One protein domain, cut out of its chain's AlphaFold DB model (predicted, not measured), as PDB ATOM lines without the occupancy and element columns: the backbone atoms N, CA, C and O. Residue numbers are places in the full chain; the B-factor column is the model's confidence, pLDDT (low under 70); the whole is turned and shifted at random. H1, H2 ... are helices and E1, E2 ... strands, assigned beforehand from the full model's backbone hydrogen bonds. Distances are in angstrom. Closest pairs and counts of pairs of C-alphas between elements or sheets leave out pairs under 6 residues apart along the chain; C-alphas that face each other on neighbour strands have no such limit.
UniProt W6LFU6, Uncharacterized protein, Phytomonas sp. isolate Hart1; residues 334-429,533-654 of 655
ATOM      1  N   MET A 334     -18.119  24.960 -11.359       90.00
ATOM      2  CA  MET A 334     -19.560  25.079 -11.615       90.00
ATOM      3  C   MET A 334     -19.825  25.659 -13.010       90.00
ATOM      4  O   MET A 334     -20.646  25.125 -13.755       90.00
ATOM      5  N   LEU A 335     -19.099  26.711 -13.395       91.56
ATOM      6  CA  LEU A 335     -19.225  27.345 -14.710       91.56
ATOM      7  C   LEU A 335     -18.788  26.405 -15.840       91.56
ATOM      8  O   LEU A 335     -19.511  26.251 -16.827       91.56
ATOM      9  N   LEU A 336     -17.664  25.704 -15.662       94.31
ATOM     10  CA  LEU A 336     -17.204  24.688 -16.613       94.31
ATOM     11  C   LEU A 336     -18.219  23.548 -16.760       94.31
ATOM     12  O   LEU A 336     -18.544  23.146 -17.879       94.31
ATOM     13  N   LEU A 337     -18.749  23.043 -15.642       94.38
ATOM     14  CA  LEU A 337     -19.743  21.977 -15.651       94.38
ATOM     15  C   LEU A 337     -21.035  22.415 -16.346       94.38
ATOM     16  O   LEU A 337     -21.557  21.667 -17.167       94.38
ATOM     17  N   LEU A 338     -21.536  23.622 -16.066       94.12
ATOM     18  CA  LEU A 338     -22.741  24.161 -16.704       94.12
ATOM     19  C   LEU A 338     -22.567  24.337 -18.215       94.12
ATOM     20  O   LEU A 338     -23.492  24.023 -18.964       94.12
ATOM     21  N   ALA A 339     -21.391  24.777 -18.676       95.12
ATOM     22  CA  ALA A 339     -21.091  24.867 -20.103       95.12
ATOM     23  C   ALA A 339     -21.165  23.488 -20.782       95.12
ATOM     24  O   ALA A 339     -21.830  23.340 -21.809       95.12
ATOM     25  N   GLY A 340     -20.543  22.464 -20.185       96.94
ATOM     26  CA  GLY A 340     -20.611  21.091 -20.689       96.94
ATOM     27  C   GLY A 340     -22.028  20.505 -20.635       96.94
ATOM     28  O   GLY A 340     -22.510  19.949 -21.627       96.94
ATOM     29  N   LEU A 341     -22.728  20.675 -19.507       96.62
ATOM     30  CA  LEU A 341     -24.093  20.182 -19.305       96.62
ATOM     31  C   LEU A 341     -25.078  20.821 -20.273       96.62
ATOM     32  O   LEU A 341     -25.958  20.131 -20.772       96.62
ATOM     33  N   TYR A 342     -24.914  22.106 -20.597       97.06
ATOM     34  CA  TYR A 342     -25.739  22.767 -21.605       97.06
ATOM     35  C   TYR A 342     -25.748  21.973 -22.922       97.06
ATOM     36  O   TYR A 342     -26.813  21.680 -23.470       97.06
ATOM     37  N   GLN A 343     -24.572  21.560 -23.409       97.31
ATOM     38  CA  GLN A 343     -24.490  20.734 -24.616       97.31
ATOM     39  C   GLN A 343     -25.002  19.314 -24.388       97.31
ATOM     40  O   GLN A 343     -25.653  18.765 -25.277       97.31
ATOM     41  N   ALA A 344     -24.769  18.735 -23.210       97.50
ATOM     42  CA  ALA A 344     -25.312  17.428 -22.855       97.50
ATOM     43  C   ALA A 344     -26.850  17.409 -22.911       97.50
ATOM     44  O   ALA A 344     -27.426  16.497 -23.502       97.50
ATOM     45  N   TYR A 345     -27.523  18.440 -22.393       96.94
ATOM     46  CA  TYR A 345     -28.977  18.576 -22.490       96.94
ATOM     47  C   TYR A 345     -29.458  18.796 -23.917       96.94
ATOM     48  O   TYR A 345     -30.430  18.168 -24.332       96.94
ATOM     49  N   ALA A 346     -28.766  19.643 -24.686       95.62
ATOM     50  CA  ALA A 346     -29.084  19.841 -26.096       95.62
ATOM     51  C   ALA A 346     -29.045  18.504 -26.864       95.62
ATOM     52  O   ALA A 346     -29.935  18.218 -27.662       95.62
ATOM     53  N   MET A 347     -28.075  17.635 -26.553       96.62
ATOM     54  CA  MET A 347     -27.981  16.293 -27.138       96.62
ATOM     55  C   MET A 347     -29.149  15.371 -26.755       96.62
ATOM     56  O   MET A 347     -29.509  14.502 -27.551       96.62
ATOM     57  N   LEU A 348     -29.787  15.559 -25.592       96.25
ATOM     58  CA  LEU A 348     -30.983  14.785 -25.223       96.25
ATOM     59  C   LEU A 348     -32.163  15.077 -26.156       96.25
ATOM     60  O   LEU A 348     -32.948  14.179 -26.475       96.25
ATOM     61  N   GLU A 349     -32.287  16.330 -26.596       91.25
ATOM     62  CA  GLU A 349     -33.299  16.751 -27.568       91.25
ATOM     63  C   GLU A 349     -32.962  16.249 -28.974       91.25
ATOM     64  O   GLU A 349     -33.867  15.817 -29.690       91.25
ATOM     65  N   ASP A 350     -31.669  16.252 -29.321       90.88
ATOM     66  CA  ASP A 350     -31.167  15.841 -30.634       90.88
ATOM     67  C   ASP A 350     -31.223  14.325 -30.847       90.88
ATOM     68  O   ASP A 350     -31.327  13.896 -31.989       90.88
ATOM     69  N   GLY A 351     -31.190  13.498 -29.797       93.38
ATOM     70  CA  GLY A 351     -31.358  12.049 -29.958       93.38
ATOM     71  C   GLY A 351     -30.710  11.158 -28.906       93.38
ATOM     72  O   GLY A 351     -31.082   9.986 -28.822       93.38
ATOM     73  N   CYS A 352     -29.825  11.694 -28.070       96.69
ATOM     74  CA  CYS A 352     -29.148  10.937 -27.022       96.69
ATOM     75  C   CYS A 352     -30.036  10.685 -25.797       96.69
ATOM     76  O   CYS A 352     -31.039  11.366 -25.549       96.69
ATOM     77  N   PHE A 353     -29.603   9.727 -24.988       97.06
ATOM     78  CA  PHE A 353     -29.975   9.565 -23.590       97.06
ATOM     79  C   PHE A 353     -28.773   9.870 -22.677       97.06
ATOM     80  O   PHE A 353     -27.631   9.869 -23.144       97.06
ATOM     81  N   PRO A 354     -28.986  10.093 -21.363       96.69
ATOM     82  CA  PRO A 354     -27.897  10.415 -20.439       96.69
ATOM     83  C   PRO A 354     -26.766   9.380 -20.459       96.69
ATOM     84  O   PRO A 354     -25.589   9.725 -20.485       96.69
ATOM     85  N   HIS A 355     -27.125   8.095 -20.536       94.75
ATOM     86  CA  HIS A 355     -26.171   6.989 -20.591       94.75
ATOM     87  C   HIS A 355     -25.393   6.887 -21.907       94.75
ATOM     88  O   HIS A 355     -24.309   6.306 -21.895       94.75
ATOM     89  N   ASP A 356     -25.895   7.454 -23.008       96.00
ATOM     90  CA  ASP A 356     -25.138   7.536 -24.259       96.00
ATOM     91  C   ASP A 356     -24.007   8.554 -24.109       96.00
ATOM     92  O   ASP A 356     -22.846   8.237 -24.359       96.00
ATOM     93  N   VAL A 357     -24.333   9.752 -23.610       97.19
ATOM     94  CA  VAL A 357     -23.364  10.836 -23.393       97.19
ATOM     95  C   VAL A 357     -22.304  10.411 -22.376       97.19
ATOM     96  O   VAL A 357     -21.111  10.396 -22.680       97.19
ATOM     97  N   ASP A 358     -22.734   9.982 -21.190       96.12
ATOM     98  CA  ASP A 358     -21.831   9.549 -20.124       96.12
ATOM     99  C   ASP A 358     -21.056   8.285 -20.518       96.12
ATOM    100  O   ASP A 358     -19.885   8.122 -20.169       96.12
ATOM    101  N   GLY A 359     -21.690   7.385 -21.273       94.25
ATOM    102  CA  GLY A 359     -21.061   6.183 -21.809       94.25
ATOM    103  C   GLY A 359     -19.905   6.516 -22.746       94.25
ATOM    104  O   GLY A 359     -18.825   5.946 -22.588       94.25
ATOM    105  N   VAL A 360     -20.103   7.463 -23.666       95.56
ATOM    106  CA  VAL A 360     -19.062   7.917 -24.596       95.56
ATOM    107  C   VAL A 360     -17.919   8.610 -23.853       95.56
ATOM    108  O   VAL A 360     -16.757   8.227 -24.028       95.56
ATOM    109  N   LEU A 361     -18.229   9.556 -22.958       94.06
ATOM    110  CA  LEU A 361     -17.216  10.268 -22.168       94.06
ATOM    111  C   LEU A 361     -16.355   9.300 -21.340       94.06
ATOM    112  O   LEU A 361     -15.127   9.419 -21.322       94.06
ATOM    113  N   LYS A 362     -16.963   8.287 -20.713       90.25
ATOM    114  CA  LYS A 362     -16.238   7.300 -19.897       90.25
ATOM    115  C   LYS A 362     -15.483   6.258 -20.722       90.25
ATOM    116  O   LYS A 362     -14.344   5.930 -20.402       90.25
ATOM    117  N   LYS A 363     -16.083   5.704 -21.778       86.69
ATOM    118  CA  LYS A 363     -15.472   4.590 -22.529       86.69
ATOM    119  C   LYS A 363     -14.436   5.055 -23.550       86.69
ATOM    120  O   LYS A 363     -13.405   4.398 -23.687       86.69
ATOM    121  N   HIS A 364     -14.702   6.162 -24.243       85.44
ATOM    122  CA  HIS A 364     -13.904   6.610 -25.390       85.44
ATOM    123  C   HIS A 364     -12.966   7.755 -25.018       85.44
ATOM    124  O   HIS A 364     -11.853   7.829 -25.538       85.44
ATOM    125  N   PHE A 365     -13.372   8.621 -24.082       88.38
ATOM    126  CA  PHE A 365     -12.502   9.690 -23.595       88.38
ATOM    127  C   PHE A 365     -11.832   9.393 -22.245       88.38
ATOM    128  O   PHE A 365     -10.791   9.986 -21.960       88.38
ATOM    129  N   ASN A 366     -12.360   8.434 -21.478       88.44
ATOM    130  CA  ASN A 366     -11.885   8.010 -20.156       88.44
ATOM    131  C   ASN A 366     -12.109   9.004 -19.018       88.44
ATOM    132  O   ASN A 366     -11.308   9.074 -18.088       88.44
ATOM    133  N   PHE A 367     -13.223   9.729 -19.055       87.44
ATOM    134  CA  PHE A 367     -13.686  10.401 -17.847       87.44
ATOM    135  C   PHE A 367     -13.904   9.391 -16.711       87.44
ATOM    136  O   PHE A 367     -14.384   8.278 -16.935       87.44
ATOM    137  N   ARG A 368     -13.572   9.795 -15.482       82.62
ATOM    138  CA  ARG A 368     -13.853   9.037 -14.256       82.62
ATOM    139  C   ARG A 368     -15.355   8.944 -13.999       82.62
ATOM    140  O   ARG A 368     -15.844   7.893 -13.592       82.62
ATOM    141  N   PHE A 369     -16.063  10.041 -14.240       84.19
ATOM    142  CA  PHE A 369     -17.503  10.164 -14.060       84.19
ATOM    143  C   PHE A 369     -18.122  10.735 -15.327       84.19
ATOM    144  O   PHE A 369     -17.525  11.583 -15.988       84.19
ATOM    145  N   GLY A 370     -19.317  10.268 -15.665       91.12
ATOM    146  CA  GLY A 370     -20.124  10.919 -16.686       91.12
ATOM    147  C   GLY A 370     -20.589  12.311 -16.244       91.12
ATOM    148  O   GLY A 370     -20.620  12.611 -15.052       91.12
ATOM    149  N   ILE A 371     -20.950  13.178 -17.187       94.88
ATOM    150  CA  ILE A 371     -21.345  14.551 -16.855       94.88
ATOM    151  C   ILE A 371     -22.710  14.592 -16.148       94.88
ATOM    152  O   ILE A 371     -22.888  15.372 -15.212       94.88
ATOM    153  N   PHE A 372     -23.640  13.699 -16.512       96.06
ATOM    154  CA  PHE A 372     -24.913  13.545 -15.799       96.06
ATOM    155  C   PHE A 372     -24.729  12.849 -14.445       96.06
ATOM    156  O   PHE A 372     -25.421  13.179 -13.483       96.06
ATOM    157  N   GLU A 373     -23.767  11.926 -14.326       91.75
ATOM    158  CA  GLU A 373     -23.368  11.367 -13.027       91.75
ATOM    159  C   GLU A 373     -22.822  12.439 -12.076       91.75
ATOM    160  O   GLU A 373     -23.131  12.400 -10.884       91.75
ATOM    161  N   VAL A 374     -22.023  13.388 -12.580       89.75
ATOM    162  CA  VAL A 374     -21.535  14.533 -11.793       89.75
ATOM    163  C   VAL A 374     -22.694  15.429 -11.368       89.75
ATOM    164  O   VAL A 374     -22.772  15.796 -10.195       89.75
ATOM    165  N   GLU A 375     -23.637  15.720 -12.264       92.88
ATOM    166  CA  GLU A 375     -24.844  16.459 -11.889       92.88
ATOM    167  C   GLU A 375     -25.659  15.738 -10.802       92.88
ATOM    168  O   GLU A 375     -26.049  16.370  -9.825       92.88
ATOM    169  N   ASP A 376     -25.874  14.425 -10.905       91.56
ATOM    170  CA  ASP A 376     -26.580  13.655  -9.874       91.56
ATOM    171  C   ASP A 376     -25.833  13.637  -8.524       91.56
ATOM    172  O   ASP A 376     -26.468  13.486  -7.476       91.56
ATOM    173  N   MET A 377     -24.496  13.737  -8.529       84.31
ATOM    174  CA  MET A 377     -23.684  13.856  -7.308       84.31
ATOM    175  C   MET A 377     -23.884  15.205  -6.620       84.31
ATOM    176  O   MET A 377     -23.990  15.250  -5.394       84.31
ATOM    177  N   ILE A 378     -23.940  16.285  -7.401       84.62
ATOM    178  CA  ILE A 378     -24.146  17.650  -6.897       84.62
ATOM    179  C   ILE A 378     -25.609  17.858  -6.476       84.62
ATOM    180  O   ILE A 378     -25.885  18.404  -5.405       84.62
ATOM    181  N   GLY A 379     -26.537  17.373  -7.296       88.44
ATOM    182  CA  GLY A 379     -27.981  17.500  -7.155       88.44
ATOM    183  C   GLY A 379     -28.586  18.461  -8.180       88.44
ATOM    184  O   GLY A 379     -28.152  19.607  -8.312       88.44
ATOM    185  N   LEU A 380     -29.627  18.006  -8.886       92.38
ATOM    186  CA  LEU A 380     -30.257  18.763  -9.979       92.38
ATOM    187  C   LEU A 380     -30.907  20.071  -9.506       92.38
ATOM    188  O   LEU A 380     -30.995  21.029 -10.266       92.38
ATOM    189  N   ASP A 381     -31.358  20.125  -8.255       89.56
ATOM    190  CA  ASP A 381     -31.921  21.322  -7.632       89.56
ATOM    191  C   ASP A 381     -30.850  22.389  -7.370       89.56
ATOM    192  O   ASP A 381     -31.064  23.567  -7.658       89.56
ATOM    193  N   VAL A 382     -29.664  21.980  -6.912       87.44
ATOM    194  CA  VAL A 382     -28.505  22.873  -6.771       87.44
ATOM    195  C   VAL A 382     -28.078  23.386  -8.145       87.44
ATOM    196  O   VAL A 382     -27.843  24.584  -8.306       87.44
ATOM    197  N   MET A 383     -28.052  22.512  -9.153       90.38
ATOM    198  CA  MET A 383     -27.753  22.911 -10.530       90.38
ATOM    199  C   MET A 383     -28.818  23.850 -11.104       90.38
ATOM    200  O   MET A 383     -28.471  24.795 -11.805       90.38
ATOM    201  N   ALA A 384     -30.100  23.663 -10.779       91.25
ATOM    202  CA  ALA A 384     -31.165  24.587 -11.174       91.25
ATOM    203  C   ALA A 384     -30.970  25.983 -10.569       91.25
ATOM    204  O   ALA A 384     -31.114  26.983 -11.272       91.25
ATOM    205  N   MET A 385     -30.564  26.060  -9.301       87.69
ATOM    206  CA  MET A 385     -30.202  27.331  -8.669       87.69
ATOM    207  C   MET A 385     -28.982  27.972  -9.338       87.69
ATOM    208  O   MET A 385     -28.993  29.173  -9.595       87.69
ATOM    209  N   ALA A 386     -27.955  27.180  -9.661       88.12
ATOM    210  CA  ALA A 386     -26.778  27.666 -10.378       88.12
ATOM    211  C   ALA A 386     -27.168  28.263 -11.739       88.12
ATOM    212  O   ALA A 386     -26.756  29.371 -12.070       88.12
ATOM    213  N   ARG A 387     -28.046  27.579 -12.488       88.88
ATOM    214  CA  ARG A 387     -28.588  28.076 -13.761       88.88
ATOM    215  C   ARG A 387     -29.347  29.391 -13.603       88.88
ATOM    216  O   ARG A 387     -29.188  30.274 -14.439       88.88
ATOM    217  N   ALA A 388     -30.160  29.520 -12.557       86.69
ATOM    218  CA  ALA A 388     -30.946  30.725 -12.300       86.69
ATOM    219  C   ALA A 388     -30.078  31.948 -11.949       86.69
ATOM    220  O   ALA A 388     -30.478  33.074 -12.233       86.69
ATOM    221  N   ASN A 389     -28.897  31.724 -11.367       84.38
ATOM    222  CA  ASN A 389     -27.966  32.780 -10.963       84.38
ATOM    223  C   ASN A 389     -26.875  33.077 -12.005       84.38
ATOM    224  O   ASN A 389     -26.038  33.950 -11.774       84.38
ATOM    225  N   LEU A 390     -26.863  32.377 -13.145       84.56
ATOM    226  CA  LEU A 390     -25.904  32.648 -14.213       84.56
ATOM    227  C   LEU A 390     -26.095  34.061 -14.786       84.56
ATOM    228  O   LEU A 390     -27.231  34.474 -15.046       84.56
ATOM    229  N   PRO A 391     -24.996  34.774 -15.098       80.25
ATOM    230  CA  PRO A 391     -25.074  36.014 -15.853       80.25
ATOM    231  C   PRO A 391     -25.838  35.825 -17.177       80.25
ATOM    232  O   PRO A 391     -25.631  34.819 -17.873       80.25
ATOM    233  N   PRO A 392     -26.694  36.789 -17.573       80.25
ATOM    234  CA  PRO A 392     -27.388  36.733 -18.853       80.25
ATOM    235  C   PRO A 392     -26.410  36.531 -20.015       80.25
ATOM    236  O   PRO A 392     -25.329  37.114 -20.034       80.25
ATOM    237  N   ARG A 393     -26.816  35.745 -21.021       80.62
ATOM    238  CA  ARG A 393     -26.043  35.460 -22.249       80.62
ATOM    239  C   ARG A 393     -24.732  34.676 -22.059       80.62
ATOM    240  O   ARG A 393     -24.026  34.480 -23.044       80.62
ATOM    241  N   ARG A 394     -24.418  34.176 -20.854       87.31
ATOM    242  CA  ARG A 394     -23.246  33.302 -20.640       87.31
ATOM    243  C   ARG A 394     -23.394  31.946 -21.339       87.31
ATOM    244  O   ARG A 394     -22.439  31.421 -21.910       87.31
ATOM    245  N   LEU A 395     -24.617  31.413 -21.346       88.69
ATOM    246  CA  LEU A 395     -25.006  30.233 -22.119       88.69
ATOM    247  C   LEU A 395     -25.791  30.629 -23.383       88.69
ATOM    248  O   LEU A 395     -26.404  31.703 -23.405       88.69
ATOM    249  N   PRO A 396     -25.799  29.779 -24.429       90.12
ATOM    250  CA  PRO A 396     -26.591  30.030 -25.629       90.12
ATOM    251  C   PRO A 396     -28.096  30.132 -25.332       90.12
ATOM    252  O   PRO A 396     -28.602  29.606 -24.340       90.12
ATOM    253  N   VAL A 397     -28.819  30.843 -26.202       87.38
ATOM    254  CA  VAL A 397     -30.192  31.312 -25.934       87.38
ATOM    255  C   VAL A 397     -31.227  30.182 -25.967       87.38
ATOM    256  O   VAL A 397     -32.272  30.296 -25.323       87.38
ATOM    257  N   ARG A 398     -30.973  29.076 -26.682       87.88
ATOM    258  CA  ARG A 398     -31.918  27.950 -26.722       87.88
ATOM    259  C   ARG A 398     -32.115  27.385 -25.317       87.88
ATOM    260  O   ARG A 398     -31.161  27.012 -24.635       87.88
ATOM    261  N   LYS A 399     -33.377  27.255 -24.910       87.69
ATOM    262  CA  LYS A 399     -33.753  26.599 -23.658       87.69
ATOM    263  C   LYS A 399     -33.684  25.078 -23.827       87.69
ATOM    264  O   LYS A 399     -34.500  24.503 -24.548       87.69
ATOM    265  N   VAL A 400     -32.723  24.454 -23.148       90.75
ATOM    266  CA  VAL A 400     -32.453  23.001 -23.209       90.75
ATOM    267  C   VAL A 400     -32.732  22.274 -21.886       90.75
ATOM    268  O   VAL A 400     -32.651  21.055 -21.810       90.75
ATOM    269  N   PHE A 401     -33.085  23.006 -20.828       92.56
ATOM    270  CA  PHE A 401     -33.155  22.480 -19.459       92.56
ATOM    271  C   PHE A 401     -34.495  21.845 -19.072       92.56
ATOM    272  O   PHE A 401     -34.627  21.368 -17.952       92.56
ATOM    273  N   ASP A 402     -35.487  21.791 -19.966       93.25
ATOM    274  CA  ASP A 402     -36.858  21.395 -19.602       93.25
ATOM    275  C   ASP A 402     -36.952  19.985 -19.004       93.25
ATOM    276  O   ASP A 402     -37.785  19.743 -18.133       93.25
ATOM    277  N   VAL A 403     -36.091  19.054 -19.431       93.69
ATOM    278  CA  VAL A 403     -36.023  17.722 -18.809       93.69
ATOM    279  C   VAL A 403     -35.522  17.843 -17.371       93.69
ATOM    280  O   VAL A 403     -36.175  17.331 -16.470       93.69
ATOM    281  N   ALA A 404     -34.404  18.541 -17.153       94.81
ATOM    282  CA  ALA A 404     -33.809  18.729 -15.833       94.81
ATOM    283  C   ALA A 404     -34.778  19.447 -14.879       94.81
ATOM    284  O   ALA A 404     -34.982  18.993 -13.757       94.81
ATOM    285  N   ASP A 405     -35.435  20.509 -15.350       94.75
ATOM    286  CA  ASP A 405     -36.430  21.259 -14.581       94.75
ATOM    287  C   ASP A 405     -37.600  20.345 -14.170       94.75
ATOM    288  O   ASP A 405     -37.994  20.325 -13.007       94.75
ATOM    289  N   LYS A 406     -38.089  19.489 -15.081       93.88
ATOM    290  CA  LYS A 406     -39.134  18.499 -14.766       93.88
ATOM    291  C   LYS A 406     -38.687  17.428 -13.775       93.88
ATOM    292  O   LYS A 406     -39.532  16.910 -13.046       93.88
ATOM    293  N   LEU A 407     -37.406  17.060 -13.751       94.50
ATOM    294  CA  LEU A 407     -36.877  16.136 -12.745       94.50
ATOM    295  C   LEU A 407     -36.847  16.789 -11.363       94.50
ATOM    296  O   LEU A 407     -37.282  16.160 -10.401       94.50
ATOM    297  N   VAL A 408     -36.440  18.059 -11.282       94.50
ATOM    298  CA  VAL A 408     -36.486  18.840 -10.036       94.50
ATOM    299  C   VAL A 408     -37.922  18.987  -9.528       94.50
ATOM    300  O   VAL A 408     -38.173  18.734  -8.355       94.50
ATOM    301  N   GLU A 409     -38.883  19.300 -10.406       94.31
ATOM    302  CA  GLU A 409     -40.314  19.356 -10.053       94.31
ATOM    303  C   GLU A 409     -40.855  18.027  -9.489       94.31
ATOM    304  O   GLU A 409     -41.822  18.026  -8.734       94.31
ATOM    305  N   CYS A 410     -40.244  16.893  -9.852       92.00
ATOM    306  CA  CYS A 410     -40.629  15.560  -9.382       92.00
ATOM    307  C   CYS A 410     -39.802  15.065  -8.172       92.00
ATOM    308  O   CYS A 410     -39.860  13.875  -7.877       92.00
ATOM    309  N   ASP A 411     -39.001  15.925  -7.523       90.56
ATOM    310  CA  ASP A 411     -38.033  15.579  -6.454       90.56
ATOM    311  C   ASP A 411     -37.015  14.482  -6.856       90.56
ATOM    312  O   ASP A 411     -36.422  13.803  -6.017       90.56
ATOM    313  N   LEU A 412     -36.751  14.330  -8.160       92.31
ATOM    314  CA  LEU A 412     -35.733  13.426  -8.708       92.31
ATOM    315  C   LEU A 412     -34.394  14.160  -8.803       92.31
ATOM    316  O   LEU A 412     -33.905  14.494  -9.881       92.31
ATOM    317  N   VAL A 413     -33.826  14.472  -7.641       89.00
ATOM    318  CA  VAL A 413     -32.693  15.401  -7.490       89.00
ATOM    319  C   VAL A 413     -31.333  14.707  -7.337       89.00
ATOM    320  O   VAL A 413     -30.393  15.292  -6.798       89.00
ATOM    321  N   GLY A 414     -31.202  13.466  -7.805       89.50
ATOM    322  CA  GLY A 414     -29.933  12.741  -7.890       89.50
ATOM    323  C   GLY A 414     -29.644  11.843  -6.687       89.50
ATOM    324  O   GLY A 414     -30.541  11.325  -6.014       89.50
ATOM    325  N   ARG A 415     -28.356  11.637  -6.385       84.31
ATOM    326  CA  ARG A 415     -27.894  10.636  -5.400       84.31
ATOM    327  C   ARG A 415     -28.462  10.842  -4.005       84.31
ATOM    328  O   ARG A 415     -28.725   9.868  -3.305       84.31
ATOM    329  N   LYS A 416     -28.683  12.096  -3.607       76.44
ATOM    330  CA  LYS A 416     -29.194  12.441  -2.273       76.44
ATOM    331  C   LYS A 416     -30.623  11.950  -2.005       76.44
ATOM    332  O   LYS A 416     -31.004  11.846  -0.844       76.44
ATOM    333  N   ARG A 417     -31.391  11.638  -3.056       80.56
ATOM    334  CA  ARG A 417     -32.716  10.995  -2.985       80.56
ATOM    335  C   ARG A 417     -32.716   9.566  -3.535       80.56
ATOM    336  O   ARG A 417     -33.752   8.920  -3.555       80.56
ATOM    337  N   GLY A 418     -31.565   9.065  -3.986       83.44
ATOM    338  CA  GLY A 418     -31.447   7.759  -4.637       83.44
ATOM    339  C   GLY A 418     -31.900   7.729  -6.103       83.44
ATOM    340  O   GLY A 418     -31.694   6.713  -6.768       83.44
ATOM    341  N   GLU A 419     -32.444   8.823  -6.641       90.38
ATOM    342  CA  GLU A 419     -32.915   8.907  -8.025       90.38
ATOM    343  C   GLU A 419     -32.761  10.323  -8.611       90.38
ATOM    344  O   GLU A 419     -33.091  11.321  -7.975       90.38
ATOM    345  N   GLY A 420     -32.264  10.391  -9.848       93.50
ATOM    346  CA  GLY A 420     -32.154  11.582 -10.696       93.50
ATOM    347  C   GLY A 420     -32.084  11.159 -12.163       93.50
ATOM    348  O   GLY A 420     -32.966  10.425 -12.630       93.50
ATOM    349  N   TRP A 421     -31.014  11.531 -12.876       95.06
ATOM    350  CA  TRP A 421     -30.717  10.978 -14.210       95.06
ATOM    351  C   TRP A 421     -30.575   9.460 -14.172       95.06
ATOM    352  O   TRP A 421     -31.055   8.754 -15.065       95.06
ATOM    353  N   TYR A 422     -29.962   8.960 -13.101       94.06
ATOM    354  CA  TYR A 422     -29.828   7.543 -12.805       94.06
ATOM    355  C   TYR A 422     -30.596   7.161 -11.544       94.06
ATOM    356  O   TYR A 422     -30.930   7.991 -10.699       94.06
ATOM    357  N   ARG A 423     -30.850   5.861 -11.398       90.25
ATOM    358  CA  ARG A 423     -31.244   5.269 -10.117       90.25
ATOM    359  C   ARG A 423     -30.023   4.708  -9.422       90.25
ATOM    360  O   ARG A 423     -29.204   4.027 -10.043       90.25
ATOM    361  N   TYR A 424     -29.954   4.923  -8.121       82.25
ATOM    362  CA  TYR A 424     -28.831   4.517  -7.299       82.25
ATOM    363  C   TYR A 424     -29.273   3.429  -6.326       82.25
ATOM    364  O   TYR A 424     -30.039   3.670  -5.400       82.25
ATOM    365  N   LYS A 425     -28.762   2.210  -6.529       64.44
ATOM    366  CA  LYS A 425     -28.963   1.081  -5.610       64.44
ATOM    367  C   LYS A 425     -27.763   0.965  -4.669       64.44
ATOM    368  O   LYS A 425     -26.620   1.020  -5.116       64.44
ATOM    369  N   GLY A 426     -28.005   0.799  -3.370       53.12
ATOM    370  CA  GLY A 426     -26.949   0.606  -2.369       53.12
ATOM    371  C   GLY A 426     -27.422   0.914  -0.950       53.12
ATOM    372  O   GLY A 426     -28.501   1.473  -0.774       53.12
ATOM    373  N   LYS A 427     -26.606   0.583   0.066       39.06
ATOM    374  CA  LYS A 427     -26.953   0.754   1.495       39.06
ATOM    375  C   LYS A 427     -27.435   2.169   1.840       39.06
ATOM    376  O   LYS A 427     -28.223   2.310   2.761       39.06
ATOM    377  N   MET A 428     -27.029   3.199   1.095       37.09
ATOM    378  CA  MET A 428     -27.522   4.564   1.292       37.09
ATOM    379  C   MET A 428     -28.998   4.733   0.880       37.09
ATOM    380  O   MET A 428     -29.750   5.323   1.643       37.09
ATOM    381  N   ALA A 429     -29.450   4.142  -0.236       30.94
ATOM    382  CA  ALA A 429     -30.836   4.240  -0.726       30.94
ATOM    383  C   ALA A 429     -31.851   3.554   0.211       30.94
ATOM    384  O   ALA A 429     -32.878   4.138   0.546       30.94
ATOM    385  N   ARG A 533     -35.367   4.528 -16.796       91.62
ATOM    386  CA  ARG A 533     -36.350   4.456 -17.898       91.62
ATOM    387  C   ARG A 533     -37.465   5.511 -17.818       91.62
ATOM    388  O   ARG A 533     -38.104   5.791 -18.829       91.62
ATOM    389  N   SER A 534     -37.756   6.066 -16.635       91.31
ATOM    390  CA  SER A 534     -38.761   7.135 -16.517       91.31
ATOM    391  C   SER A 534     -38.239   8.437 -17.138       91.31
ATOM    392  O   SER A 534     -38.984   9.124 -17.835       91.31
ATOM    393  N   VAL A 535     -36.943   8.717 -16.975       93.31
ATOM    394  CA  VAL A 535     -36.240   9.855 -17.578       93.31
ATOM    395  C   VAL A 535     -36.205   9.720 -19.098       93.31
ATOM    396  O   VAL A 535     -36.553  10.666 -19.797       93.31
ATOM    397  N   GLU A 536     -35.893   8.533 -19.625       94.19
ATOM    398  CA  GLU A 536     -35.905   8.267 -21.075       94.19
ATOM    399  C   GLU A 536     -37.273   8.586 -21.703       94.19
ATOM    400  O   GLU A 536     -37.357   9.281 -22.716       94.19
ATOM    401  N   LYS A 537     -38.370   8.158 -21.060       93.94
ATOM    402  CA  LYS A 537     -39.734   8.482 -21.509       93.94
ATOM    403  C   LYS A 537     -40.011   9.988 -21.495       93.94
ATOM    404  O   LYS A 537     -40.637  10.494 -22.426       93.94
ATOM    405  N   ARG A 538     -39.546  10.711 -20.469       94.50
ATOM    406  CA  ARG A 538     -39.690  12.177 -20.380       94.50
ATOM    407  C   ARG A 538     -38.921  12.880 -21.494       94.50
ATOM    408  O   ARG A 538     -39.485  13.759 -22.135       94.50
ATOM    409  N   ILE A 539     -37.690  12.448 -21.769       95.00
ATOM    410  CA  ILE A 539     -36.866  12.957 -22.874       95.00
ATOM    411  C   ILE A 539     -37.605  12.795 -24.207       95.00
ATOM    412  O   ILE A 539     -37.748  13.764 -24.953       95.00
ATOM    413  N   LEU A 540     -38.138  11.599 -24.484       94.88
ATOM    414  CA  LEU A 540     -38.899  11.334 -25.710       94.88
ATOM    415  C   LEU A 540     -40.154  12.211 -25.811       94.88
ATOM    416  O   LEU A 540     -40.431  12.769 -26.872       94.88
ATOM    417  N   SER A 541     -40.890  12.370 -24.707       93.06
ATOM    418  CA  SER A 541     -42.080  13.222 -24.666       93.06
ATOM    419  C   SER A 541     -41.744  14.689 -24.930       93.06
ATOM    420  O   SER A 541     -42.393  15.317 -25.759       93.06
ATOM    421  N   ILE A 542     -40.727  15.238 -24.259       91.81
ATOM    422  CA  ILE A 542     -40.328  16.647 -24.391       91.81
ATOM    423  C   ILE A 542     -39.791  16.930 -25.797       91.81
ATOM    424  O   ILE A 542     -40.201  17.909 -26.417       91.81
ATOM    425  N   SER A 543     -38.946  16.044 -26.331       91.81
ATOM    426  CA  SER A 543     -38.427  16.134 -27.702       91.81
ATOM    427  C   SER A 543     -39.572  16.159 -28.729       91.81
ATOM    428  O   SER A 543     -39.609  17.047 -29.584       91.81
ATOM    429  N   LYS A 544     -40.581  15.284 -28.572       91.81
ATOM    430  CA  LYS A 544     -41.789  15.275 -29.413       91.81
ATOM    431  C   LYS A 544     -42.620  16.555 -29.265       91.81
ATOM    432  O   LYS A 544     -43.031  17.118 -30.275       91.81
ATOM    433  N   CYS A 545     -42.863  17.024 -28.040       91.12
ATOM    434  CA  CYS A 545     -43.640  18.243 -27.780       91.12
ATOM    435  C   CYS A 545     -42.990  19.498 -28.374       91.12
ATOM    436  O   CYS A 545     -43.698  20.382 -28.843       91.12
ATOM    437  N   LYS A 546     -41.656  19.567 -28.382       90.50
ATOM    438  CA  LYS A 546     -40.903  20.659 -29.011       90.50
ATOM    439  C   LYS A 546     -40.752  20.514 -30.532       90.50
ATOM    440  O   LYS A 546     -40.182  21.396 -31.164       90.50
ATOM    441  N   GLY A 547     -41.242  19.421 -31.120       89.75
ATOM    442  CA  GLY A 547     -41.152  19.168 -32.559       89.75
ATOM    443  C   GLY A 547     -39.745  18.816 -33.052       89.75
ATOM    444  O   GLY A 547     -39.477  18.941 -34.245       89.75
ATOM    445  N   PHE A 548     -38.839  18.380 -32.170       87.25
ATOM    446  CA  PHE A 548     -37.495  17.978 -32.582       87.25
ATOM    447  C   PHE A 548     -37.515  16.622 -33.287       87.25
ATOM    448  O   PHE A 548     -38.037  15.632 -32.768       87.25
ATOM    449  N   GLN A 549     -36.889  16.566 -34.462       86.94
ATOM    450  CA  GLN A 549     -36.569  15.301 -35.108       86.94
ATOM    451  C   GLN A 549     -35.287  14.743 -34.500       86.94
ATOM    452  O   GLN A 549     -34.198  15.278 -34.708       86.94
ATOM    453  N   ARG A 550     -35.432  13.661 -33.734       93.31
ATOM    454  CA  ARG A 550     -34.295  12.944 -33.152       93.31
ATOM    455  C   ARG A 550     -33.453  12.308 -34.261       93.31
ATOM    456  O   ARG A 550     -33.996  11.693 -35.177       93.31
ATOM    457  N   ARG A 551     -32.135  12.408 -34.137       94.56
ATOM    458  CA  ARG A 551     -31.116  11.870 -35.041       94.56
ATOM    459  C   ARG A 551     -30.063  11.080 -34.273       94.56
ATOM    460  O   ARG A 551     -29.956  11.166 -33.053       94.56
ATOM    461  N   TYR A 552     -29.242  10.344 -35.009       94.94
ATOM    462  CA  TYR A 552     -28.031   9.766 -34.444       94.94
ATOM    463  C   TYR A 552     -26.986  10.867 -34.204       94.94
ATOM    464  O   TYR A 552     -26.733  11.704 -35.076       94.94
ATOM    465  N   VAL A 553     -26.397  10.867 -33.010       96.50
ATOM    466  CA  VAL A 553     -25.293  11.748 -32.617       96.50
ATOM    467  C   VAL A 553     -24.065  10.861 -32.458       96.50
ATOM    468  O   VAL A 553     -24.096   9.886 -31.709       96.50
ATOM    469  N   THR A 554     -23.009  11.158 -33.211       96.94
ATOM    470  CA  THR A 554     -21.803  10.318 -33.223       96.94
ATOM    471  C   THR A 554     -20.999  10.476 -31.932       96.94
ATOM    472  O   THR A 554     -21.088  11.498 -31.253       96.94
ATOM    473  N   GLU A 555     -20.162   9.487 -31.613       96.31
ATOM    474  CA  GLU A 555     -19.273   9.543 -30.444       96.31
ATOM    475  C   GLU A 555     -18.322  10.754 -30.496       96.31
ATOM    476  O   GLU A 555     -18.116  11.421 -29.482       96.31
ATOM    477  N   GLU A 556     -17.776  11.073 -31.677       95.69
ATOM    478  CA  GLU A 556     -16.907  12.244 -31.863       95.69
ATOM    479  C   GLU A 556     -17.675  13.547 -31.634       95.69
ATOM    480  O   GLU A 556     -17.171  14.433 -30.947       95.69
ATOM    481  N   GLU A 557     -18.909  13.650 -32.137       97.19
ATOM    482  CA  GLU A 557     -19.743  14.831 -31.916       97.19
ATOM    483  C   GLU A 557     -20.069  15.020 -30.427       97.19
ATOM    484  O   GLU A 557     -19.997  16.143 -29.932       97.19
ATOM    485  N   ILE A 558     -20.373  13.940 -29.695       98.12
ATOM    486  CA  ILE A 558     -20.627  13.999 -28.247       98.12
ATOM    487  C   ILE A 558     -19.416  14.582 -27.511       98.12
ATOM    488  O   ILE A 558     -19.559  15.497 -26.696       98.12
ATOM    489  N   ILE A 559     -18.221  14.070 -27.816       96.94
ATOM    490  CA  ILE A 559     -16.972  14.515 -27.190       96.94
ATOM    491  C   ILE A 559     -16.679  15.973 -27.554       96.94
ATOM    492  O   ILE A 559     -16.425  16.783 -26.660       96.94
ATOM    493  N   ASP A 560     -16.736  16.326 -28.840       97.25
ATOM    494  CA  ASP A 560     -16.436  17.680 -29.311       97.25
ATOM    495  C   ASP A 560     -17.420  18.697 -28.726       97.25
ATOM    496  O   ASP A 560     -17.000  19.760 -28.266       97.25
ATOM    497  N   ARG A 561     -18.719  18.381 -28.671       97.81
ATOM    498  CA  ARG A 561     -19.713  19.308 -28.125       97.81
ATOM    499  C   ARG A 561     -19.447  19.639 -26.666       97.81
ATOM    500  O   ARG A 561     -19.498  20.812 -26.320       97.81
ATOM    501  N   VAL A 562     -19.140  18.644 -25.834       97.88
ATOM    502  CA  VAL A 562     -18.860  18.859 -24.405       97.88
ATOM    503  C   VAL A 562     -17.509  19.548 -24.208       97.88
ATOM    504  O   VAL A 562     -17.429  20.561 -23.518       97.88
ATOM    505  N   LEU A 563     -16.439  19.047 -24.830       97.69
ATOM    506  CA  LEU A 563     -15.093  19.562 -24.573       97.69
ATOM    507  C   LEU A 563     -14.882  20.971 -25.119       97.69
ATOM    508  O   LEU A 563     -14.300  21.805 -24.429       97.69
ATOM    509  N   LEU A 564     -15.343  21.265 -26.336       98.38
ATOM    510  CA  LEU A 564     -15.065  22.555 -26.971       98.38
ATOM    511  C   LEU A 564     -15.749  23.712 -26.237       98.38
ATOM    512  O   LEU A 564     -15.151  24.777 -26.103       98.38
ATOM    513  N   VAL A 565     -16.969  23.519 -25.722       97.94
ATOM    514  CA  VAL A 565     -17.643  24.564 -24.932       97.94
ATOM    515  C   VAL A 565     -17.009  24.743 -23.559       97.94
ATOM    516  O   VAL A 565     -16.911  25.876 -23.100       97.94
ATOM    517  N   MET A 566     -16.519  23.665 -22.935       98.00
ATOM    518  CA  MET A 566     -15.771  23.755 -21.680       98.00
ATOM    519  C   MET A 566     -14.439  24.489 -21.877       98.00
ATOM    520  O   MET A 566     -14.106  25.353 -21.076       98.00
ATOM    521  N   ILE A 567     -13.697  24.197 -22.955       98.44
ATOM    522  CA  ILE A 567     -12.451  24.906 -23.306       98.44
ATOM    523  C   ILE A 567     -12.735  26.388 -23.571       98.44
ATOM    524  O   ILE A 567     -12.004  27.257 -23.100       98.44
ATOM    525  N   ASN A 568     -13.805  26.685 -24.309       98.00
ATOM    526  CA  ASN A 568     -14.200  28.059 -24.594       98.00
ATOM    527  C   ASN A 568     -14.571  28.829 -23.321       98.00
ATOM    528  O   ASN A 568     -14.190  29.986 -23.176       98.00
ATOM    529  N   GLU A 569     -15.283  28.188 -22.393       96.25
ATOM    530  CA  GLU A 569     -15.623  28.795 -21.107       96.25
ATOM    531  C   GLU A 569     -14.381  28.997 -20.236       96.25
ATOM    532  O   GLU A 569     -14.191  30.080 -19.698       96.25
ATOM    533  N   ALA A 570     -13.475  28.018 -20.171       96.69
ATOM    534  CA  ALA A 570     -12.196  28.167 -19.484       96.69
ATOM    535  C   ALA A 570     -11.375  29.355 -20.017       96.69
ATOM    536  O   ALA A 570     -10.825  30.127 -19.233       96.69
ATOM    537  N   ALA A 571     -11.331  29.539 -21.340       96.81
ATOM    538  CA  ALA A 571     -10.656  30.674 -21.962       96.81
ATOM    539  C   ALA A 571     -11.287  32.019 -21.566       96.81
ATOM    540  O   ALA A 571     -10.555  32.963 -21.267       96.81
ATOM    541  N   ARG A 572     -12.625  32.106 -21.500       94.19
ATOM    542  CA  ARG A 572     -13.316  33.300 -20.984       94.19
ATOM    543  C   ARG A 572     -12.973  33.564 -19.526       94.19
ATOM    544  O   ARG A 572     -12.625  34.687 -19.201       94.19
ATOM    545  N   LEU A 573     -13.015  32.541 -18.674       92.69
ATOM    546  CA  LEU A 573     -12.736  32.673 -17.240       92.69
ATOM    547  C   LEU A 573     -11.319  33.185 -16.962       92.69
ATOM    548  O   LEU A 573     -11.134  34.027 -16.085       92.69
ATOM    549  N   LEU A 574     -10.339  32.715 -17.737       92.94
ATOM    550  CA  LEU A 574      -8.967  33.221 -17.699       92.94
ATOM    551  C   LEU A 574      -8.878  34.668 -18.212       92.94
ATOM    552  O   LEU A 574      -8.203  35.497 -17.608       92.94
ATOM    553  N   GLY A 575      -9.573  34.996 -19.307       92.56
ATOM    554  CA  GLY A 575      -9.617  36.361 -19.849       92.56
ATOM    555  C   GLY A 575     -10.313  37.375 -18.935       92.56
ATOM    556  O   GLY A 575      -9.898  38.526 -18.870       92.56
ATOM    557  N   GLU A 576     -11.337  36.937 -18.201       90.31
ATOM    558  CA  GLU A 576     -12.077  37.713 -17.198       90.31
ATOM    559  C   GLU A 576     -11.281  37.891 -15.890       90.31
ATOM    560  O   GLU A 576     -11.684  38.676 -15.034       90.31
ATOM    561  N   GLY A 577     -10.169  37.167 -15.709       88.19
ATOM    562  CA  GLY A 577      -9.376  37.181 -14.475       88.19
ATOM    563  C   GLY A 577     -10.050  36.478 -13.289       88.19
ATOM    564  O   GLY A 577      -9.630  36.658 -12.146       88.19
ATOM    565  N   ILE A 578     -11.089  35.670 -13.536       87.38
ATOM    566  CA  ILE A 578     -11.768  34.886 -12.489       87.38
ATOM    567  C   ILE A 578     -10.830  33.813 -11.936       87.38
ATOM    568  O   ILE A 578     -10.829  33.559 -10.734       87.38
ATOM    569  N   VAL A 579     -10.019  33.212 -12.805       87.62
ATOM    570  CA  VAL A 579      -8.924  32.302 -12.460       87.62
ATOM    571  C   VAL A 579      -7.652  32.799 -13.139       87.62
ATOM    572  O   VAL A 579      -7.705  33.285 -14.266       87.62
ATOM    573  N   GLU A 580      -6.514  32.699 -12.457       81.81
ATOM    574  CA  GLU A 580      -5.237  33.228 -12.963       81.81
ATOM    575  C   GLU A 580      -4.390  32.164 -13.671       81.81
ATOM    576  O   GLU A 580      -3.608  32.480 -14.565       81.81
ATOM    577  N   SER A 581      -4.541  30.896 -13.283       86.06
ATOM    578  CA  SER A 581      -3.671  29.800 -13.710       86.06
ATOM    579  C   SER A 581      -4.413  28.793 -14.579       86.06
ATOM    580  O   SER A 581      -5.488  28.306 -14.226       86.06
ATOM    581  N   THR A 582      -3.799  28.384 -15.692       92.81
ATOM    582  CA  THR A 582      -4.329  27.263 -16.490       92.81
ATOM    583  C   THR A 582      -4.249  25.947 -15.716       92.81
ATOM    584  O   THR A 582      -5.094  25.076 -15.901       92.81
ATOM    585  N   GLY A 583      -3.259  25.815 -14.823       89.75
ATOM    586  CA  GLY A 583      -3.091  24.649 -13.961       89.75
ATOM    587  C   GLY A 583      -4.265  24.461 -13.003       89.75
ATOM    588  O   GLY A 583      -4.694  23.332 -12.789       89.75
ATOM    589  N   ASP A 584      -4.857  25.551 -12.509       88.62
ATOM    590  CA  ASP A 584      -6.055  25.483 -11.665       88.62
ATOM    591  C   ASP A 584      -7.256  24.933 -12.434       88.62
ATOM    592  O   ASP A 584      -7.963  24.054 -11.939       88.62
ATOM    593  N   VAL A 585      -7.451  25.392 -13.674       94.00
ATOM    594  CA  VAL A 585      -8.489  24.864 -14.572       94.00
ATOM    595  C   VAL A 585      -8.281  23.372 -14.822       94.00
ATOM    596  O   VAL A 585      -9.230  22.587 -14.739       94.00
ATOM    597  N   ASP A 586      -7.041  22.966 -15.092       93.94
ATOM    598  CA  ASP A 586      -6.680  21.569 -15.312       93.94
ATOM    599  C   ASP A 586      -6.955  20.713 -14.068       93.94
ATOM    600  O   ASP A 586      -7.647  19.695 -14.165       93.94
ATOM    601  N   CYS A 587      -6.517  21.153 -12.887       88.12
ATOM    602  CA  CYS A 587      -6.756  20.460 -11.625       88.12
ATOM    603  C   CYS A 587      -8.251  20.350 -11.296       88.12
ATOM    604  O   CYS A 587      -8.708  19.260 -10.947       88.12
ATOM    605  N   VAL A 588      -9.041  21.419 -11.453       90.06
ATOM    606  CA  VAL A 588     -10.503  21.359 -11.265       90.06
ATOM    607  C   VAL A 588     -11.133  20.382 -12.252       90.06
ATOM    608  O   VAL A 588     -11.930  19.530 -11.855       90.06
ATOM    609  N   SER A 589     -10.745  20.435 -13.528       93.44
ATOM    610  CA  SER A 589     -11.293  19.527 -14.538       93.44
ATOM    611  C   SER A 589     -11.055  18.056 -14.177       93.44
ATOM    612  O   SER A 589     -11.968  17.237 -14.295       93.44
ATOM    613  N   VAL A 590      -9.869  17.717 -13.666       89.50
ATOM    614  CA  VAL A 590      -9.497  16.344 -13.299       89.50
ATOM    615  C   VAL A 590     -10.158  15.916 -11.995       89.50
ATOM    616  O   VAL A 590     -10.821  14.878 -11.938       89.50
ATOM    617  N   TYR A 591      -9.989  16.709 -10.940       83.81
ATOM    618  CA  TYR A 591     -10.334  16.289  -9.587       83.81
ATOM    619  C   TYR A 591     -11.798  16.513  -9.222       83.81
ATOM    620  O   TYR A 591     -12.319  15.767  -8.393       83.81
ATOM    621  N   ALA A 592     -12.464  17.489  -9.841       84.38
ATOM    622  CA  ALA A 592     -13.874  17.770  -9.594       84.38
ATOM    623  C   ALA A 592     -14.793  17.243 -10.702       84.38
ATOM    624  O   ALA A 592     -15.857  16.704 -10.408       84.38
ATOM    625  N   LEU A 593     -14.390  17.380 -11.971       88.88
ATOM    626  CA  LEU A 593     -15.254  17.065 -13.120       88.88
ATOM    627  C   LEU A 593     -14.959  15.696 -13.751       88.88
ATOM    628  O   LEU A 593     -15.655  15.265 -14.666       88.88
ATOM    629  N   GLY A 594     -13.942  14.991 -13.249       87.38
ATOM    630  CA  GLY A 594     -13.611  13.634 -13.668       87.38
ATOM    631  C   GLY A 594     -12.834  13.541 -14.980       87.38
ATOM    632  O   GLY A 594     -12.801  12.460 -15.565       87.38
ATOM    633  N   PHE A 595     -12.205  14.619 -15.454       91.62
ATOM    634  CA  PHE A 595     -11.314  14.568 -16.615       91.62
ATOM    635  C   PHE A 595     -10.143  13.591 -16.360       91.62
ATOM    636  O   PHE A 595      -9.618  13.534 -15.246       91.62
ATOM    637  N   PRO A 596      -9.700  12.798 -17.353       89.75
ATOM    638  CA  PRO A 596      -8.602  11.846 -17.168       89.75
ATOM    639  C   PRO A 596      -7.273  12.542 -16.843       89.75
ATOM    640  O   PRO A 596      -6.701  13.232 -17.687       89.75
ATOM    641  N   GLY A 597      -6.727  12.287 -15.650       87.44
ATOM    642  CA  GLY A 597      -5.472  12.902 -15.193       87.44
ATOM    643  C   GLY A 597      -4.269  12.615 -16.100       87.44
ATOM    644  O   GLY A 597      -3.462  13.495 -16.370       87.44
ATOM    645  N   TRP A 598      -4.192  11.429 -16.706       85.56
ATOM    646  CA  TRP A 598      -3.117  11.084 -17.650       85.56
ATOM    647  C   TRP A 598      -3.236  11.781 -19.015       85.56
ATOM    648  O   TRP A 598      -2.434  11.530 -19.912       85.56
ATOM    649  N   LYS A 599      -4.243  12.641 -19.197       91.50
ATOM    650  CA  LYS A 599      -4.332  13.601 -20.304       91.50
ATOM    651  C   LYS A 599      -4.042  15.043 -19.859       91.50
ATOM    652  O   LYS A 599      -4.153  15.940 -20.681       91.50
ATOM    653  N   GLY A 600      -3.681  15.257 -18.593       89.50
ATOM    654  CA  GLY A 600      -3.114  16.497 -18.050       89.50
ATOM    655  C   GLY A 600      -4.138  17.520 -17.571       89.50
ATOM    656  O   GLY A 600      -3.793  18.377 -16.775       89.50
ATOM    657  N   GLY A 601      -5.388  17.409 -18.008       93.62
ATOM    658  CA  GLY A 601      -6.439  18.388 -17.740       93.62
ATOM    659  C   GLY A 601      -6.966  19.017 -19.023       93.62
ATOM    660  O   GLY A 601      -6.453  18.765 -20.116       93.62
ATOM    661  N   LEU A 602      -8.052  19.774 -18.896       97.31
ATOM    662  CA  LEU A 602      -8.799  20.328 -20.021       97.31
ATOM    663  C   LEU A 602      -7.949  21.210 -20.952       97.31
ATOM    664  O   LEU A 602      -8.012  21.041 -22.172       97.31
ATOM    665  N   LEU A 603      -7.176  22.143 -20.397       97.44
ATOM    666  CA  LEU A 603      -6.376  23.113 -21.144       97.44
ATOM    667  C   LEU A 603      -5.032  22.536 -21.578       97.44
ATOM    668  O   LEU A 603      -4.618  22.782 -22.708       97.44
ATOM    669  N   TYR A 604      -4.404  21.694 -20.754       96.62
ATOM    670  CA  TYR A 604      -3.238  20.921 -21.196       96.62
ATOM    671  C   TYR A 604      -3.578  20.054 -22.417       96.62
ATOM    672  O   TYR A 604      -2.853  20.041 -23.411       96.62
ATOM    673  N   TYR A 605      -4.721  19.361 -22.391       96.75
ATOM    674  CA  TYR A 605      -5.197  18.579 -23.533       96.75
ATOM    675  C   TYR A 605      -5.519  19.459 -24.751       96.75
ATOM    676  O   TYR A 605      -5.255  19.062 -25.892       96.75
ATOM    677  N   ALA A 606      -6.082  20.650 -24.524       97.50
ATOM    678  CA  ALA A 606      -6.351  21.618 -25.581       97.50
ATOM    679  C   ALA A 606      -5.059  22.048 -26.295       97.50
ATOM    680  O   ALA A 606      -5.042  22.065 -27.525       97.50
ATOM    681  N   ASP A 607      -3.984  22.312 -25.552       96.31
ATOM    682  CA  ASP A 607      -2.677  22.689 -26.099       96.31
ATOM    683  C   ASP A 607      -1.974  21.509 -26.793       96.31
ATOM    684  O   ASP A 607      -1.623  21.598 -27.970       96.31
ATOM    685  N   GLU A 608      -1.815  20.383 -26.097       94.56
ATOM    686  CA  GLU A 608      -0.927  19.287 -26.522       94.56
ATOM    687  C   GLU A 608      -1.548  18.325 -27.544       94.56
ATOM    688  O   GLU A 608      -0.839  17.580 -28.229       94.56
ATOM    689  N   VAL A 609      -2.882  18.277 -27.636       94.25
ATOM    690  CA  VAL A 609      -3.584  17.291 -28.477       94.25
ATOM    691  C   VAL A 609      -4.442  17.934 -29.558       94.25
ATOM    692  O   VAL A 609      -4.508  17.406 -30.673       94.25
ATOM    693  N   LEU A 610      -5.127  19.036 -29.253       95.56
ATOM    694  CA  LEU A 610      -6.027  19.677 -30.213       95.56
ATOM    695  C   LEU A 610      -5.332  20.795 -30.994       95.56
ATOM    696  O   LEU A 610      -5.342  20.758 -32.226       95.56
ATOM    697  N   GLY A 611      -4.747  21.761 -30.288       96.88
ATOM    698  CA  GLY A 611      -4.260  23.025 -30.826       96.88
ATOM    699  C   GLY A 611      -5.387  24.028 -31.109       96.88
ATOM    700  O   GLY A 611      -6.478  23.662 -31.563       96.88
ATOM    701  N   ILE A 612      -5.112  25.318 -30.884       97.81
ATOM    702  CA  ILE A 612      -6.097  26.412 -30.996       97.81
ATOM    703  C   ILE A 612      -6.761  26.465 -32.379       97.81
ATOM    704  O   ILE A 612      -7.984  26.566 -32.469       97.81
ATOM    705  N   ASP A 613      -5.999  26.300 -33.465       97.38
ATOM    706  CA  ASP A 613      -6.545  26.312 -34.831       97.38
ATOM    707  C   ASP A 613      -7.606  25.229 -35.056       97.38
ATOM    708  O   ASP A 613      -8.659  25.468 -35.658       97.38
ATOM    709  N   LYS A 614      -7.349  24.018 -34.551       97.62
ATOM    710  CA  LYS A 614      -8.276  22.894 -34.682       97.62
ATOM    711  C   LYS A 614      -9.510  23.101 -33.813       97.62
ATOM    712  O   LYS A 614     -10.610  22.791 -34.270       97.62
ATOM    713  N   ILE A 615      -9.337  23.636 -32.602       98.25
ATOM    714  CA  ILE A 615     -10.435  23.982 -31.690       98.25
ATOM    715  C   ILE A 615     -11.377  24.968 -32.377       98.25
ATOM    716  O   ILE A 615     -12.560  24.672 -32.533       98.25
ATOM    717  N   LEU A 616     -10.850  26.084 -32.885       98.31
ATOM    718  CA  LEU A 616     -11.642  27.107 -33.567       98.31
ATOM    719  C   LEU A 616     -12.344  26.564 -34.812       98.31
ATOM    720  O   LEU A 616     -13.535  26.811 -35.015       98.31
ATOM    721  N   LYS A 617     -11.642  25.767 -35.624       98.00
ATOM    722  CA  LYS A 617     -12.238  25.112 -36.794       98.00
ATOM    723  C   LYS A 617     -13.412  24.214 -36.398       98.00
ATOM    724  O   LYS A 617     -14.474  24.308 -37.010       98.00
ATOM    725  N   ARG A 618     -13.242  23.362 -35.383       98.00
ATOM    726  CA  ARG A 618     -14.296  22.454 -34.905       98.00
ATOM    727  C   ARG A 618     -15.472  23.212 -34.302       98.00
ATOM    728  O   ARG A 618     -16.610  22.897 -34.627       98.00
ATOM    729  N   MET A 619     -15.217  24.255 -33.513       98.25
ATOM    730  CA  MET A 619     -16.274  25.112 -32.969       98.25
ATOM    731  C   MET A 619     -17.106  25.772 -34.071       98.25
ATOM    732  O   MET A 619     -18.333  25.763 -33.999       98.25
ATOM    733  N   ASN A 620     -16.460  26.291 -35.117       97.62
ATOM    734  CA  ASN A 620     -17.163  26.887 -36.251       97.62
ATOM    735  C   ASN A 620     -18.010  25.853 -37.005       97.62
ATOM    736  O   ASN A 620     -19.155  26.146 -37.341       97.62
ATOM    737  N   ILE A 621     -17.492  24.635 -37.211       97.06
ATOM    738  CA  ILE A 621     -18.259  23.526 -37.803       97.06
ATOM    739  C   ILE A 621     -19.488  23.198 -36.943       97.06
ATOM    740  O   ILE A 621     -20.592  23.115 -37.475       97.06
ATOM    741  N   MET A 622     -19.323  23.070 -35.624       96.69
ATOM    742  CA  MET A 622     -20.433  22.783 -34.705       96.69
ATOM    743  C   MET A 622     -21.477  23.899 -34.711       96.69
ATOM    744  O   MET A 622     -22.673  23.625 -34.757       96.69
ATOM    745  N   ARG A 623     -21.048  25.162 -34.743       96.00
ATOM    746  CA  ARG A 623     -21.953  26.312 -34.838       96.00
ATOM    747  C   ARG A 623     -22.716  26.357 -36.161       96.00
ATOM    748  O   ARG A 623     -23.898  26.690 -36.151       96.00
ATOM    749  N   LEU A 624     -22.075  26.002 -37.273       96.19
ATOM    750  CA  LEU A 624     -22.730  25.860 -38.578       96.19
ATOM    751  C   LEU A 624     -23.753  24.716 -38.581       96.19
ATOM    752  O   LEU A 624     -24.851  24.892 -39.096       96.19
ATOM    753  N   ALA A 625     -23.407  23.572 -37.989       93.94
ATOM    754  CA  ALA A 625     -24.252  22.380 -37.988       93.94
ATOM    755  C   ALA A 625     -25.444  22.474 -37.019       93.94
ATOM    756  O   ALA A 625     -26.540  22.030 -37.348       93.94
ATOM    757  N   LEU A 626     -25.235  23.034 -35.825       93.62
ATOM    758  CA  LEU A 626     -26.227  23.067 -34.742       93.62
ATOM    759  C   LEU A 626     -26.984  24.400 -34.658       93.62
ATOM    760  O   LEU A 626     -28.051  24.468 -34.051       93.62
ATOM    761  N   GLY A 627     -26.435  25.458 -35.256       93.88
ATOM    762  CA  GLY A 627     -26.967  26.813 -35.188       93.88
ATOM    763  C   GLY A 627     -26.438  27.626 -34.000       93.88
ATOM    764  O   GLY A 627     -26.072  27.105 -32.943       93.88
ATOM    765  N   LYS A 628     -26.436  28.953 -34.177       92.56
ATOM    766  CA  LYS A 628     -25.911  29.942 -33.213       92.56
ATOM    767  C   LYS A 628     -26.628  29.952 -31.859       92.56
ATOM    768  O   LYS A 628     -26.032  30.338 -30.861       92.56
ATOM    769  N   ASP A 629     -27.892  29.531 -31.834       91.75
ATOM    770  CA  ASP A 629     -28.706  29.529 -30.617       91.75
ATOM    771  C   ASP A 629     -28.403  28.315 -29.729       91.75
ATOM    772  O   ASP A 629     -28.811  28.297 -28.571       91.75
ATOM    773  N   VAL A 630     -27.681  27.321 -30.265       93.56
ATOM    774  CA  VAL A 630     -27.328  26.065 -29.589       93.56
ATOM    775  C   VAL A 630     -25.845  26.004 -29.276       93.56
ATOM    776  O   VAL A 630     -25.477  25.595 -28.184       93.56
ATOM    777  N   PHE A 631     -24.972  26.374 -30.212       96.31
ATOM    778  CA  PHE A 631     -23.529  26.252 -30.019       96.31
ATOM    779  C   PHE A 631     -22.863  27.636 -29.976       96.31
ATOM    780  O   PHE A 631     -23.057  28.443 -30.897       96.31
ATOM    781  N   PRO A 632     -22.086  27.945 -28.919       95.06
ATOM    782  CA  PRO A 632     -21.502  29.268 -28.750       95.06
ATOM    783  C   PRO A 632     -20.435  29.548 -29.813       95.06
ATOM    784  O   PRO A 632     -19.810  28.641 -30.361       95.06
ATOM    785  N   GLU A 633     -20.198  30.826 -30.086       95.00
ATOM    786  CA  GLU A 633     -19.007  31.231 -30.833       95.00
ATOM    787  C   GLU A 633     -17.749  31.109 -29.972       95.00
ATOM    788  O   GLU A 633     -17.834  31.171 -28.734       95.00
ATOM    789  N   PRO A 634     -16.581  30.949 -30.614       96.75
ATOM    790  CA  PRO A 634     -15.315  31.130 -29.930       96.75
ATOM    791  C   PRO A 634     -15.246  32.494 -29.250       96.75
ATOM    792  O   PRO A 634     -15.585  33.511 -29.851       96.75
ATOM    793  N   CYS A 635     -14.813  32.509 -27.994       96.06
ATOM    794  CA  CYS A 635     -14.590  33.740 -27.258       96.06
ATOM    795  C   CYS A 635     -13.402  34.524 -27.826       96.06
ATOM    796  O   CYS A 635     -12.525  33.971 -28.496       96.06
ATOM    797  N   GLU A 636     -13.363  35.816 -27.508       96.75
ATOM    798  CA  GLU A 636     -12.334  36.741 -27.991       96.75
ATOM    799  C   GLU A 636     -10.921  36.259 -27.647       96.75
ATOM    800  O   GLU A 636     -10.051  36.264 -28.513       96.75
ATOM    801  N   VAL A 637     -10.727  35.712 -26.443       96.81
ATOM    802  CA  VAL A 637      -9.444  35.160 -25.983       96.81
ATOM    803  C   VAL A 637      -8.906  34.091 -26.936       96.81
ATOM    804  O   VAL A 637      -7.745  34.151 -27.338       96.81
ATOM    805  N   LEU A 638      -9.736  33.131 -27.362       97.69
ATOM    806  CA  LEU A 638      -9.294  32.090 -28.298       97.69
ATOM    807  C   LEU A 638      -8.948  32.665 -29.678       97.69
ATOM    808  O   LEU A 638      -7.992  32.219 -30.315       97.69
ATOM    809  N   LEU A 639      -9.713  33.657 -30.142       97.94
ATOM    810  CA  LEU A 639      -9.467  34.326 -31.420       97.94
ATOM    811  C   LEU A 639      -8.158  35.129 -31.393       97.94
ATOM    812  O   LEU A 639      -7.408  35.132 -32.371       97.94
ATOM    813  N   GLU A 640      -7.856  35.793 -30.279       96.94
ATOM    814  CA  GLU A 640      -6.583  36.481 -30.058       96.94
ATOM    815  C   GLU A 640      -5.412  35.502 -30.022       96.94
ATOM    816  O   GLU A 640      -4.412  35.713 -30.714       96.94
ATOM    817  N   MET A 641      -5.553  34.399 -29.282       96.94
ATOM    818  CA  MET A 641      -4.535  33.352 -29.200       96.94
ATOM    819  C   MET A 641      -4.212  32.767 -30.576       96.94
ATOM    820  O   MET A 641      -3.039  32.576 -30.891       96.94
ATOM    821  N   GLN A 642      -5.216  32.557 -31.433       97.06
ATOM    822  CA  GLN A 642      -4.986  32.128 -32.814       97.06
ATOM    823  C   GLN A 642      -4.157  33.145 -33.601       97.06
ATOM    824  O   GLN A 642      -3.157  32.780 -34.220       97.06
ATOM    825  N   LYS A 643      -4.548  34.427 -33.571       96.62
ATOM    826  CA  LYS A 643      -3.835  35.498 -34.292       96.62
ATOM    827  C   LYS A 643      -2.375  35.599 -33.854       96.62
ATOM    828  O   LYS A 643      -1.500  35.831 -34.684       96.62
ATOM    829  N   GLN A 644      -2.120  35.405 -32.564       95.81
ATOM    830  CA  GLN A 644      -0.791  35.500 -31.961       95.81
ATOM    831  C   GLN A 644      -0.023  34.166 -31.954       95.81
ATOM    832  O   GLN A 644       1.127  34.133 -31.526       95.81
ATOM    833  N   LYS A 645      -0.627  33.069 -32.440       94.62
ATOM    834  CA  LYS A 645      -0.071  31.702 -32.403       94.62
ATOM    835  C   LYS A 645       0.361  31.276 -30.993       94.62
ATOM    836  O   LYS A 645       1.415  30.663 -30.803       94.62
ATOM    837  N   LEU A 646      -0.454  31.627 -30.003       94.62
ATOM    838  CA  LEU A 646      -0.232  31.295 -28.601       94.62
ATOM    839  C   LEU A 646      -0.991  30.027 -28.206       94.62
ATOM    840  O   LEU A 646      -2.091  29.769 -28.687       94.62
ATOM    841  N   SER A 647      -0.399  29.272 -27.285       95.00
ATOM    842  CA  SER A 647      -1.072  28.217 -26.526       95.00
ATOM    843  C   SER A 647      -1.584  28.790 -25.196       95.00
ATOM    844  O   SER A 647      -1.200  29.904 -24.818       95.00
ATOM    845  N   PHE A 648      -2.430  28.058 -24.470       95.06
ATOM    846  CA  PHE A 648      -2.867  28.452 -23.126       95.06
ATOM    847  C   PHE A 648      -1.676  28.635 -22.185       95.06
ATOM    848  O   PHE A 648      -1.568  29.674 -21.529       95.06
ATOM    849  N   ALA A 649      -0.747  27.676 -22.180       89.62
ATOM    850  CA  ALA A 649       0.469  27.752 -21.376       89.62
ATOM    851  C   ALA A 649       1.287  29.019 -21.683       89.62
ATOM    852  O   ALA A 649       1.669  29.739 -20.762       89.62
ATOM    853  N   ARG A 650       1.485  29.353 -22.966       90.00
ATOM    854  CA  ARG A 650       2.229  30.566 -23.355       90.00
ATOM    855  C   ARG A 650       1.515  31.855 -22.957       90.00
ATOM    856  O   ARG A 650       2.148  32.803 -22.503       90.00
ATOM    857  N   ARG A 651       0.192  31.910 -23.136       90.88
ATOM    858  CA  ARG A 651      -0.603  33.131 -22.924       90.88
ATOM    859  C   ARG A 651      -0.763  33.501 -21.449       90.88
ATOM    860  O   ARG A 651      -0.819  34.696 -21.149       90.88
ATOM    861  N   PHE A 652      -0.894  32.505 -20.575       87.31
ATOM    862  CA  PHE A 652      -1.285  32.710 -19.177       87.31
ATOM    863  C   PHE A 652      -0.205  32.310 -18.168       87.31
ATOM    864  O   PHE A 652      -0.145  32.904 -17.098       87.31
ATOM    865  N   ASN A 653       0.692  31.379 -18.509       79.12
ATOM    866  CA  ASN A 653       1.769  30.972 -17.599       79.12
ATOM    867  C   ASN A 653       3.124  31.611 -17.939       79.12
ATOM    868  O   ASN A 653       4.058  31.466 -17.154       79.12
ATOM    869  N   GLY A 654       3.244  32.303 -19.080       61.66
ATOM    870  CA  GLY A 654       4.493  32.933 -19.528       61.66
ATOM    871  C   GLY A 654       5.592  31.940 -19.932       61.66
ATOM    872  O   GLY A 654       6.769  32.293 -19.873       61.66
TER     873      GLY A 654
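Overview. This is residues 334 to 429 and 533 to 654 of the 655 residues of an uncharacterized protein of Phytomonas sp. isolate Hart1 (UniProt W6LFU6). Two helices lying side by side and running opposite ways, H1 and the long H7, make the core of a rounded body, and shorter helices cross round them in many directions. H2, H3 and H6 pack on H1, with H5 on H6 and H4 on H5; H9, H10 and H11 pack on H7, with H8 and H12 on H9, and the longest axis runs from H6 and the short strand E1 to H11 and H12. The printed part has 218 residues with twelve named helices and one named strand, in the order H1 to H5, E1, H6 to H12, and its class is mostly helix. Of 15 pairs of touching helices 1 is at a shallow tilt, a mostly crossed packing. The whole is compact, with a radius of gyration of the C-alphas of 17.1 A and spans of 50, 40 and 33 A.

Arrangement. Start with H1, residues 334 to 350, and look next at the hub, H7, residues 555 to 575, which touches five other helices. H1 and H7 touch at a shallow tilt of 30 degrees, opposite ways, their closest C-alphas being those of Gly 340 and Val 562, 4.7 A apart. After H1 comes H2, residues 354 to 365; residues 344 to 348 of H1 only just touch its residues 354 to 357, with 3 pairs of C-alphas within 8 A, closest at Ala 344 and Val 357, 6.9 A. H2 also touches residues 555 to 559 of H7, about perpendicular at 81 degrees, closest at the C-alphas of Val 360 and Glu 555, 6.1 A. H3, residues 371 to 378, touches residues 337 to 344 of H1 at a steep tilt of 52 degrees, closest at the C-alphas of Leu 341 and Ile 371, 6.7 A. Go on to H4, residues 380 to 388, which touches H5, residues 402 to 409, at 5.7 A between the C-alphas of Asp 381 and Val 408. H5 touches H6, residues 533 to 545, at 6.3 A between the C-alphas of Val 403 and Ile 539. Residues 539 to 543 of H6 touch residues 348 to 350 of H1, closest at the C-alphas of Glu 349 and Ser 543, 5.2 A. E1, residues 422 to 425, pairs with no named strand; its closest C-alpha to H3 is that of Tyr 422, 7.5 A from that of Glu 373. Past H7, find H8, residues 582 to 591, which touches H9, residues 602 to 610, at 5.3 A between the C-alphas of Asp 586 and Leu 602. Residues 563 to 570 of H7 touch H9, closest at the C-alphas of Ile 567 and Leu 603, 6.7 A. Residues 560 to 564 of H7 touch H10, residues 612 to 626, closest at the C-alphas of Leu 564 and Met 619, 6.6 A. H10, with its residues 612 to 616, and H11, residues 636 to 644, touch as a helical hairpin at a steep tilt of 44 degrees, closest at the C-alphas of Ile 612 and Gln 642, 6.1 A. H12, residues 648 to 653, touches H9 at 6.5 A between the C-alphas of Asp 607 and Phe 648. Each O i to N i+4 pair is within hydrogen-bond range in H2 to H6 and H8 to H12; in H1 it is 12 of 13, and in H7 16 of 17.

Along the chain. Find C-alpha 334 at (-19.560, 25.079, -11.615); from there H1 runs 24.1 A to C-alpha 350. H7 begins with C-alpha 555 at (-19.273, 9.543, -30.444) and runs 30.4 A. H10 is 20.7 A long and H6 18.5 A. H12 ends with C-alpha 653 at (1.769, 30.972, -17.599).

Size, cuts and confidence. The two C-alphas farthest apart are those of Lys 427 and Lys 643, 55.0 A. Residues 430 to 532 are not printed, and C-alphas 429 and 533 are 18.0 A apart across the cut. The links H4 to H5 and H5 to E1 are long. The model's mean pLDDT is 91.2 over the printed part; residues 425 to 429 and 654 are under 70.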